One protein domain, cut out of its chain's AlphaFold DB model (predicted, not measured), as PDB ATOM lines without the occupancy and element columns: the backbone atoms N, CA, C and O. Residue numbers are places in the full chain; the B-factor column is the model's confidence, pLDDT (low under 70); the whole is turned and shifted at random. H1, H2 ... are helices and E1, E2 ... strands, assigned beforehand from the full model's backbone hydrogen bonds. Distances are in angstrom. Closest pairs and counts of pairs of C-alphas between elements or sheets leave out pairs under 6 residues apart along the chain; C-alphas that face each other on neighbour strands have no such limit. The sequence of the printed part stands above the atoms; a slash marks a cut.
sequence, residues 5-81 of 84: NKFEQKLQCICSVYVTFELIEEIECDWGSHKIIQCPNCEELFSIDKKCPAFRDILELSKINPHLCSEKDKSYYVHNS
ATOM      1  N   ASN A   5     318.473 260.551 428.273       91.06
ATOM      2  CA  ASN A   5     319.631 259.822 428.809       91.06
ATOM      3  C   ASN A   5     319.816 258.429 428.176       91.06
ATOM      4  O   ASN A   5     320.926 257.903 428.123       91.06
ATOM      5  N   LYS A   6     318.749 257.828 427.636       90.56
ATOM      6  CA  LYS A   6     318.808 256.534 426.948       90.56
ATOM      7  C   LYS A   6     319.647 256.567 425.671       90.56
ATOM      8  O   LYS A   6     320.054 255.494 425.225       90.56
ATOM      9  N   PHE A   7     319.894 257.748 425.104       93.00
ATOM     10  CA  PHE A   7     320.674 257.949 423.880       93.00
ATOM     11  C   PHE A   7     322.141 258.326 424.142       93.00
ATOM     12  O   PHE A   7     322.929 258.372 423.202       93.00
ATOM     13  N   GLU A   8     322.531 258.523 425.407       92.69
ATOM     14  CA  GLU A   8     323.925 258.780 425.807       92.69
ATOM     15  C   GLU A   8     324.798 257.510 425.739       92.69
ATOM     16  O   GLU A   8     326.025 257.577 425.646       92.69
ATOM     17  N   GLN A   9     324.170 256.330 425.746       93.12
ATOM     18  CA  GLN A   9     324.838 255.041 425.558       93.12
ATOM     19  C   GLN A   9     324.961 254.666 424.075       93.12
ATOM     20  O   GLN A   9     324.216 255.148 423.222       93.12
ATOM     21  N   LYS A  10     325.861 253.727 423.764       95.75
ATOM     22  CA  LYS A  10     325.934 253.154 422.416       95.75
ATOM     23  C   LYS A  10     324.707 252.293 422.127       95.75
ATOM     24  O   LYS A  10     324.449 251.324 422.838       95.75
ATOM     25  N   LEU A  11     324.014 252.606 421.041       97.00
ATOM     26  CA  LEU A  11     322.867 251.860 420.528       97.00
ATOM     27  C   LEU A  11     323.161 251.391 419.106       97.00
ATOM     28  O   LEU A  11     323.875 252.060 418.355       97.00
ATOM     29  N   GLN A  12     322.600 250.247 418.719       97.75
ATOM     30  CA  GLN A  12     322.685 249.798 417.334       97.75
ATOM     31  C   GLN A  12     321.759 250.664 416.475       97.75
ATOM     32  O   GLN A  12     320.570 250.775 416.770       97.75
ATOM     33  N   CYS A  13     322.285 251.275 415.417       97.88
ATOM     34  CA  CYS A  13     321.480 251.969 414.416       97.88
ATOM     35  C   CYS A  13     321.023 251.003 413.308       97.88
ATOM     36  O   CYS A  13     321.551 249.901 413.154       97.88
ATOM     37  N   ILE A  14     320.075 251.437 412.481       96.31
ATOM     38  CA  ILE A  14     319.578 250.696 411.313       96.31
ATOM     39  C   ILE A  14     320.622 250.538 410.202       96.31
ATOM     40  O   ILE A  14     320.528 249.611 409.404       96.31
ATOM     41  N   CYS A  15     321.686 251.349 410.213       97.12
ATOM     42  CA  CYS A  15     322.890 251.109 409.412       97.12
ATOM     43  C   CYS A  15     323.797 249.990 409.970       97.12
ATOM     44  O   CYS A  15     324.904 249.793 409.479       97.12
ATOM     45  N   SER A  16     323.342 249.250 410.990       96.75
ATOM     46  CA  SER A  16     324.056 248.153 411.664       96.75
ATOM     47  C   SER A  16     325.318 248.552 412.443       96.75
ATOM     48  O   SER A  16     326.019 247.678 412.948       96.75
ATOM     49  N   VAL A  17     325.587 249.851 412.605       97.88
ATOM     50  CA  VAL A  17     326.710 250.370 413.402       97.88
ATOM     51  C   VAL A  17     326.231 250.776 414.796       97.88
ATOM     52  O   VAL A  17     325.170 251.382 414.949       97.88
ATOM     53  N   TYR A  18     327.028 250.453 415.818       97.88
ATOM     54  CA  TYR A  18     326.819 250.944 417.180       97.88
ATOM     55  C   TYR A  18     327.363 252.364 417.319       97.88
ATOM     56  O   TYR A  18     328.571 252.581 417.203       97.88
ATOM     57  N   VAL A  19     326.481 253.313 417.612       97.56
ATOM     58  CA  VAL A  19     326.812 254.737 417.740       97.56
ATOM     59  C   VAL A  19     326.228 255.305 419.026       97.56
ATOM     60  O   VAL A  19     325.239 254.789 419.546       97.56
ATOM     61  N   THR A  20     326.831 256.377 419.529       97.75
ATOM     62  CA  THR A  20     326.138 257.296 420.436       97.75
ATOM     63  C   THR A  20     325.386 258.281 419.555       97.75
ATOM     64  O   THR A  20     325.979 258.849 418.640       97.75
ATOM     65  N   PHE A  21     324.082 258.409 419.770       97.44
ATOM     66  CA  PHE A  21     323.249 259.281 418.952       97.44
ATOM     67  C   PHE A  21     323.409 260.738 419.387       97.44
ATOM     68  O   PHE A  21     323.521 261.025 420.578       97.44
ATOM     69  N   GLU A  22     323.385 261.653 418.423       97.19
ATOM     70  CA  GLU A  22     323.412 263.089 418.695       97.19
ATOM     71  C   GLU A  22     321.983 263.592 418.893       97.19
ATOM     72  O   GLU A  22     321.111 263.326 418.068       97.19
ATOM     73  N   LEU A  23     321.724 264.288 419.999       96.44
ATOM     74  CA  LEU A  23     320.420 264.878 420.287       96.44
ATOM     75  C   LEU A  23     320.315 266.263 419.649       96.44
ATOM     76  O   LEU A  23     321.171 267.117 419.873       96.44
ATOM     77  N   ILE A  24     319.206 266.510 418.957       95.38
ATOM     78  CA  ILE A  24     318.816 267.836 418.483       95.38
ATOM     79  C   ILE A  24     317.486 268.173 419.161       95.38
ATOM     80  O   ILE A  24     316.459 267.534 418.914       95.38
ATOM     81  N   GLU A  25     317.525 269.134 420.086       92.25
ATOM     82  CA  GLU A  25     316.389 269.446 420.965       92.25
ATOM     83  C   GLU A  25     315.241 270.172 420.266       92.25
ATOM     84  O   GLU A  25     314.105 270.117 420.739       92.25
ATOM     85  N   GLU A  26     315.532 270.849 419.160       93.00
ATOM     86  CA  GLU A  26     314.544 271.608 418.414       93.00
ATOM     87  C   GLU A  26     314.891 271.592 416.928       93.00
ATOM     88  O   GLU A  26     315.899 272.146 416.490       93.00
ATOM     89  N   ILE A  27     314.040 270.922 416.156       93.31
ATOM     90  CA  ILE A  27     314.017 270.992 414.700       93.31
ATOM     91  C   ILE A  27     312.584 271.235 414.241       93.31
ATOM     92  O   ILE A  27     311.651 270.608 414.745       93.31
ATOM     93  N   GLU A  28     312.401 272.148 413.295       92.56
ATOM     94  CA  GLU A  28     311.088 272.463 412.734       92.56
ATOM     95  C   GLU A  28     310.800 271.608 411.496       92.56
ATOM     96  O   GLU A  28     311.674 271.347 410.668       92.56
ATOM     97  N   CYS A  29     309.545 271.190 411.361       90.44
ATOM     98  CA  CYS A  29     308.985 270.625 410.139       90.44
ATOM     99  C   CYS A  29     307.583 271.206 409.901       90.44
ATOM    100  O   CYS A  29     307.065 271.956 410.732       90.44
ATOM    101  N   ASP A  30     306.927 270.802 408.813       89.75
ATOM    102  CA  ASP A  30     305.589 271.288 408.439       89.75
ATOM    103  C   ASP A  30     304.508 271.052 409.515       89.75
ATOM    104  O   ASP A  30     303.466 271.709 409.513       89.75
ATOM    105  N   TRP A  31     304.753 270.141 410.462       88.56
ATOM    106  CA  TRP A  31     303.840 269.813 411.561       88.56
ATOM    107  C   TRP A  31     304.250 270.394 412.927       88.56
ATOM    108  O   TRP A  31     303.564 270.160 413.928       88.56
ATOM    109  N   GLY A  32     305.325 271.185 412.971       89.56
ATOM    110  CA  GLY A  32     305.828 271.874 414.161       89.56
ATOM    111  C   GLY A  32     307.224 271.426 414.591       89.56
ATOM    112  O   GLY A  32     307.942 270.758 413.845       89.56
ATOM    113  N   SER A  33     307.607 271.814 415.809       92.12
ATOM    114  CA  SER A  33     308.916 271.499 416.386       92.12
ATOM    115  C   SER A  33     308.970 270.090 416.974       92.12
ATOM    116  O   SER A  33     308.003 269.610 417.584       92.12
ATOM    117  N   HIS A  34     310.134 269.461 416.829       93.56
ATOM    118  CA  HIS A  34     310.419 268.109 417.291       93.56
ATOM    119  C   HIS A  34     311.759 268.002 418.006       93.56
ATOM    120  O   HIS A  34     312.708 268.727 417.710       93.56
ATOM    121  N   LYS A  35     311.833 267.010 418.899       94.31
ATOM    122  CA  LYS A  35     313.097 266.465 419.400       94.31
ATOM    123  C   LYS A  35     313.478 265.274 418.547       94.31
ATOM    124  O   LYS A  35     312.698 264.318 418.443       94.31
ATOM    125  N   ILE A  36     314.676 265.314 417.980       95.75
ATOM    126  CA  ILE A  36     315.189 264.228 417.153       95.75
ATOM    127  C   ILE A  36     316.546 263.752 417.655       95.75
ATOM    128  O   ILE A  36     317.248 264.449 418.388       95.75
ATOM    129  N   ILE A  37     316.910 262.551 417.229       96.88
ATOM    130  CA  ILE A  37     318.268 262.036 417.342       96.88
ATOM    131  C   ILE A  37     318.835 261.758 415.953       96.88
ATOM    132  O   ILE A  37     318.104 261.305 415.069       96.88
ATOM    133  N   GLN A  38     320.134 261.979 415.783       97.88
ATOM    134  CA  GLN A  38     320.861 261.726 414.544       97.88
ATOM    135  C   GLN A  38     321.898 260.618 414.733       97.88
ATOM    136  O   GLN A  38     322.632 260.579 415.724       97.88
ATOM    137  N   CYS A  39     321.968 259.700 413.768       98.00
ATOM    138  CA  CYS A  39     323.080 258.760 413.683       98.00
ATOM    139  C   CYS A  39     324.309 259.466 413.081       98.00
ATOM    140  O   CYS A  39     324.252 259.822 411.906       98.00
ATOM    141  N   PRO A  40     325.453 259.579 413.781       97.69
ATOM    142  CA  PRO A  40     326.646 260.223 413.218       97.69
ATOM    143  C   PRO A  40     327.310 259.411 412.089       97.69
ATOM    144  O   PRO A  40     328.226 259.896 411.438       97.69
ATOM    145  N   ASN A  41     326.889 258.158 411.864       97.94
ATOM    146  CA  ASN A  41     327.446 257.298 410.815       97.94
ATOM    147  C   ASN A  41     326.657 257.341 409.497       97.94
ATOM    148  O   ASN A  41     327.260 257.311 408.433       97.94
ATOM    149  N   CYS A  42     325.321 257.340 409.550       97.44
ATOM    150  CA  CYS A  42     324.475 257.330 408.348       97.44
ATOM    151  C   CYS A  42     323.548 258.542 408.236       97.44
ATOM    152  O   CYS A  42     322.681 258.546 407.372       97.44
ATOM    153  N   GLU A  43     323.690 259.517 409.135       97.06
ATOM    154  CA  GLU A  43     322.973 260.802 409.171       97.06
ATOM    155  C   GLU A  43     321.444 260.716 409.313       97.06
ATOM    156  O   GLU A  43     320.771 261.741 409.351       97.06
ATOM    157  N   GLU A  44     320.898 259.510 409.475       97.06
ATOM    158  CA  GLU A  44     319.469 259.267 409.676       97.06
ATOM    159  C   GLU A  44     318.935 259.950 410.937       97.06
ATOM    160  O   GLU A  44     319.548 259.872 412.009       97.06
ATOM    161  N   LEU A  45     317.757 260.559 410.791       97.00
ATOM    162  CA  LEU A  45     317.077 261.345 411.815       97.00
ATOM    163  C   LEU A  45     315.841 260.602 412.317       97.00
ATOM    164  O   LEU A  45     314.982 260.204 411.530       97.00
ATOM    165  N   PHE A  46     315.717 260.463 413.633       95.94
ATOM    166  CA  PHE A  46     314.580 259.798 414.266       95.94
ATOM    167  C   PHE A  46     313.884 260.759 415.213       95.94
ATOM    168  O   PHE A  46     314.531 261.322 416.095       95.94
ATOM    169  N   SER A  47     312.567 260.907 415.084       94.62
ATOM    170  CA  SER A  47     311.802 261.658 416.078       94.62
ATOM    171  C   SER A  47     311.644 260.841 417.354       94.62
ATOM    172  O   SER A  47     311.303 259.659 417.304       94.62
ATOM    173  N   ILE A  48     311.884 261.461 418.510       94.12
ATOM    174  CA  ILE A  48     311.833 260.778 419.819       94.12
ATOM    175  C   ILE A  48     310.692 261.269 420.716       94.12
ATOM    176  O   ILE A  48     310.407 260.670 421.755       94.12
ATOM    177  N   ASP A  49     310.023 262.350 420.323       91.12
ATOM    178  CA  ASP A  49     308.899 262.931 421.048       91.12
ATOM    179  C   ASP A  49     307.554 262.347 420.595       91.12
ATOM    180  O   ASP A  49     306.751 261.915 421.429       91.12
ATOM    181  N   LYS A  50     307.333 262.290 419.280       90.56
ATOM    182  CA  LYS A  50     306.120 261.776 418.643       90.56
ATOM    183  C   LYS A  50     306.389 261.339 417.207       90.56
ATOM    184  O   LYS A  50     307.364 261.768 416.587       90.56
ATOM    185  N   LYS A  51     305.516 260.499 416.653       91.00
ATOM    186  CA  LYS A  51     305.639 260.084 415.253       91.00
ATOM    187  C   LYS A  51     305.408 261.263 414.313       91.00
ATOM    188  O   LYS A  51     304.404 261.969 414.429       91.00
ATOM    189  N   CYS A  52     306.327 261.442 413.372       91.50
ATOM    190  CA  CYS A  52     306.282 262.509 412.385       91.50
ATOM    191  C   CYS A  52     306.699 261.962 411.011       91.50
ATOM    192  O   CYS A  52     307.732 261.299 410.945       91.50
ATOM    193  N   PRO A  53     305.946 262.226 409.924       90.88
ATOM    194  CA  PRO A  53     306.292 261.750 408.581       90.88
ATOM    195  C   PRO A  53     307.637 262.266 408.049       90.88
ATOM    196  O   PRO A  53     308.219 261.638 407.170       90.88
ATOM    197  N   ALA A  54     308.128 263.393 408.573       92.56
ATOM    198  CA  ALA A  54     309.405 263.986 408.171       92.56
ATOM    199  C   ALA A  54     310.634 263.225 408.702       92.56
ATOM    200  O   ALA A  54     311.736 263.412 408.190       92.56
ATOM    201  N   PHE A  55     310.462 262.385 409.727       94.25
ATOM    202  CA  PHE A  55     311.553 261.691 410.406       94.25
ATOM    203  C   PHE A  55     311.295 260.187 410.464       94.25
ATOM    204  O   PHE A  55     310.170 259.702 410.333       94.25
ATOM    205  N   ARG A  56     312.358 259.422 410.691       95.06
ATOM    206  CA  ARG A  56     312.285 257.968 410.804       95.06
ATOM    207  C   ARG A  56     311.643 257.558 412.130       95.06
ATOM    208  O   ARG A  56     311.806 258.216 413.158       95.06
ATOM    209  N   ASP A  57     310.921 256.441 412.109       93.44
ATOM    210  CA  ASP A  57     310.169 255.957 413.267       93.44
ATOM    211  C   ASP A  57     311.120 255.350 414.320       93.44
ATOM    212  O   ASP A  57     311.834 254.376 414.055       93.44
ATOM    213  N   ILE A  58     311.121 255.896 415.543       94.44
ATOM    214  CA  ILE A  58     311.959 255.401 416.652       94.44
ATOM    215  C   ILE A  58     311.632 253.951 417.040       94.44
ATOM    216  O   ILE A  58     312.469 253.248 417.614       94.44
ATOM    217  N   LEU A  59     310.441 253.456 416.690       94.31
ATOM    218  CA  LEU A  59     310.066 252.063 416.907       94.31
ATOM    219  C   LEU A  59     310.920 251.100 416.074       94.31
ATOM    220  O   LEU A  59     311.101 249.955 416.486       94.31
ATOM    221  N   GLU A  60     311.486 251.534 414.945       94.75
ATOM    222  CA  GLU A  60     312.469 250.731 414.209       94.75
ATOM    223  C   GLU A  60     313.757 250.550 415.016       94.75
ATOM    224  O   GLU A  60     314.257 249.433 415.140       94.75
ATOM    225  N   LEU A  61     314.229 251.625 415.649       94.69
ATOM    226  CA  LEU A  61     315.366 251.608 416.572       94.69
ATOM    227  C   LEU A  61     315.082 250.745 417.810       94.69
ATOM    228  O   LEU A  61     315.958 250.012 418.270       94.69
ATOM    229  N   SER A  62     313.847 250.764 418.321       94.38
ATOM    230  CA  SER A  62     313.434 249.924 419.452       94.38
ATOM    231  C   SER A  62     313.361 248.431 419.114       94.38
ATOM    232  O   SER A  62     313.501 247.615 420.024       94.38
ATOM    233  N   LYS A  63     313.142 248.046 417.848       94.94
ATOM    234  CA  LYS A  63     313.146 246.626 417.443       94.94
ATOM    235  C   LYS A  63     314.543 246.016 417.542       94.94
ATOM    236  O   LYS A  63     314.669 244.861 417.931       94.94
ATOM    237  N   ILE A  64     315.569 246.796 417.203       96.50
ATOM    238  CA  ILE A  64     316.977 246.376 417.273       96.50
ATOM    239  C   ILE A  64     317.614 246.658 418.642       96.50
ATOM    240  O   ILE A  64     318.581 246.001 419.009       96.50
ATOM    241  N   ASN A  65     317.035 247.563 419.441       95.31
ATOM    242  CA  ASN A  65     317.428 247.825 420.829       95.31
ATOM    243  C   ASN A  65     316.225 247.588 421.770       95.31
ATOM    244  O   ASN A  65     315.528 248.545 422.127       95.31
ATOM    245  N   PRO A  66     315.963 246.341 422.212       91.38
ATOM    246  CA  PRO A  66     314.735 245.981 422.934       91.38
ATOM    247  C   PRO A  66     314.498 246.754 424.238       91.38
ATOM    248  O   PRO A  66     313.357 246.915 424.663       91.38
ATOM    249  N   HIS A  67     315.565 247.245 424.870       90.00
ATOM    250  CA  HIS A  67     315.509 247.990 426.131       90.00
ATOM    251  C   HIS A  67     315.357 249.509 425.951       90.00
ATOM    252  O   HIS A  67     315.254 250.234 426.939       90.00
ATOM    253  N   LEU A  68     315.330 250.003 424.708       92.69
ATOM    254  CA  LEU A  68     315.264 251.433 424.418       92.69
ATOM    255  C   LEU A  68     313.915 252.038 424.833       92.69
ATOM    256  O   LEU A  68     313.858 253.034 425.557       92.69
ATOM    257  N   CYS A  69     312.810 251.413 424.430       92.19
ATOM    258  CA  CYS A  69     311.464 251.915 424.690       92.19
ATOM    259  C   CYS A  69     310.659 250.913 425.513       92.19
ATOM    260  O   CYS A  69     310.489 249.760 425.114       92.19
ATOM    261  N   SER A  70     310.095 251.375 426.632       92.06
ATOM    262  CA  SER A  70     309.057 250.622 427.339       92.06
ATOM    263  C   SER A  70     307.752 250.618 426.533       92.06
ATOM    264  O   SER A  70     307.539 251.482 425.684       92.06
ATOM    265  N   GLU A  71     306.827 249.704 426.823       91.50
ATOM    266  CA  GLU A  71     305.501 249.705 426.173       91.50
ATOM    267  C   GLU A  71     304.740 251.025 426.387       91.50
ATOM    268  O   GLU A  71     304.054 251.514 425.488       91.50
ATOM    269  N   LYS A  72     304.934 251.665 427.547       91.31
ATOM    270  CA  LYS A  72     304.389 252.996 427.835       91.31
ATOM    271  C   LYS A  72     304.982 254.068 426.916       91.31
ATOM    272  O   LYS A  72     304.246 254.934 426.446       91.31
ATOM    273  N   ASP A  73     306.286 254.005 426.644       91.81
ATOM    274  CA  ASP A  73     306.955 254.930 425.721       91.81
ATOM    275  C   ASP A  73     306.412 254.777 424.299       91.81
ATOM    276  O   ASP A  73     306.056 255.773 423.669       91.81
ATOM    277  N   LYS A  74     306.284 253.530 423.828       92.06
ATOM    278  CA  LYS A  74     305.754 253.211 422.493       92.06
ATOM    279  C   LYS A  74     304.320 253.713 422.329       92.06
ATOM    280  O   LYS A  74     304.009 254.375 421.344       92.06
ATOM    281  N   SER A  75     303.461 253.447 423.316       90.81
ATOM    282  CA  SER A  75     302.070 253.915 423.311       90.81
ATOM    283  C   SER A  75     301.986 255.446 423.276       90.81
ATOM    284  O   SER A  75     301.259 255.998 422.452       90.81
ATOM    285  N   TYR A  76     302.785 256.143 424.094       89.12
ATOM    286  CA  TYR A  76     302.835 257.609 424.089       89.12
ATOM    287  C   TYR A  76     303.299 258.175 422.739       89.12
ATOM    288  O   TYR A  76     302.716 259.141 422.249       89.12
ATOM    289  N   TYR A  77     304.324 257.574 422.135       91.31
ATOM    290  CA  TYR A  77     304.866 258.004 420.845       91.31
ATOM    291  C   TYR A  77     303.827 257.908 419.717       91.31
ATOM    292  O   TYR A  77     303.684 258.842 418.926       91.31
ATOM    293  N   VAL A  78     303.061 256.810 419.682       88.50
ATOM    294  CA  VAL A  78     302.027 256.573 418.662       88.50
ATOM    295  C   VAL A  78     300.775 257.422 418.903       88.50
ATOM    296  O   VAL A  78     300.195 257.929 417.945       88.50
ATOM    297  N   HIS A  79     300.350 257.637 420.151       86.00
ATOM    298  CA  HIS A  79     299.154 258.448 420.421       86.00
ATOM    299  C   HIS A  79     299.328 259.937 420.106       86.00
ATOM    300  O   HIS A  79     298.342 260.596 419.790       86.00
ATOM    301  N   ASN A  80     300.555 260.458 420.159       77.44
ATOM    302  CA  ASN A  80     300.847 261.863 419.858       77.44
ATOM    303  C   ASN A  80     301.253 262.099 418.392       77.44
ATOM    304  O   ASN A  80     301.812 263.147 418.074       77.44
ATOM    305  N   SER A  81     301.006 261.125 417.511       77.00
ATOM    306  CA  SER A  81     301.383 261.200 416.097       77.00
ATOM    307  C   SER A  81     300.661 262.334 415.373       77.00
ATOM    308  O   SER A  81     299.466 262.555 415.581       77.00
TER     309      SER A  81
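What this domain is: This is residues 5 to 81 of the 84 residues of an uncharacterized protein of Nitrosopumilus sp (UniProt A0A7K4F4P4). A long two-stranded hairpin, E1 and E2, with the short strand E3 beside E2, makes a small sheet at one end of the domain; two short helices lie at the other end, H1 only grazing the sheet with its residues 58 to 61 and H2 farther out. Residues 5 to 21, with no named element, fold back on themselves near the end of the sheet where E1 begins and E2 ends. The printed part has 77 residues, with three named strands and then two named helices in the order E1 E2 E3 H1 H2; the sheet order is E1 - E2 - E3, all antiparallel. The class is mixed, helices and strands, with 34 residues in named elements, under half of those printed. The whole is compact and rounded, with a radius of gyration of the C-alphas of 11.7 A and spans of 30 by 26 by 20 A.

How they stand to each other: In the first stretch, residues 11 to 12 pair with residues 18 to 19, antiparallel. E1, residues 22 to 29, bends by 71 degrees at residue 25. E2, residues 32 to 38, forms a hairpin with E1 at 151 degrees between their directions; N 24 and O 36 are 2.9 A apart and N 34 and O 27 are 2.8 A apart, within hydrogen-bond range. E3, residues 45 to 47, forms a hairpin with E2 at 128 degrees, with N 37 and O 46 at 2.9 A. These strands form a meander, each the antiparallel neighbour of the one before; E1 and E3 are edge strands. Residues 46 to 47 of E3 also pair with residues 56 to 57, parallel. H1, residues 58 to 64, only grazes the sheet with its residues 58 to 61; the closest C-alphas of E3 and H1, those of Phe 46 and Ile 58, are 5.6 A apart. H2, residues 71 to 79, is close to but not clearly touching H1, the closest C-alphas being those of Leu 59 and Lys 74, 7.1 A apart. The two helices run opposite ways at a shallow tilt of 34 degrees, only just short of steep. H2 is not on the sheet and is apart from E1, E2 and E3. Every O i to N i+4 pair is within hydrogen-bond range in H2, and 2 of 3 are in H1.

Where its parts are: E1 begins at C-alpha 22, (323.412, 263.089, 418.695), and is 18.4 A long. E2 is 18.1 A long and E3 6.8 A. H1 measures 10.3 A and H2 12.2 A; H2 ends at C-alpha 79, (299.154, 258.448, 420.421).

The domain as a whole: The two C-alphas farthest apart, those of Asp 30 and His 67, are 30.9 A apart. The printed part has no cut. The link from E1 to E2 is tight and the other three are short. The mean pLDDT of the printed part is 93.5, and no printed residue is under 70.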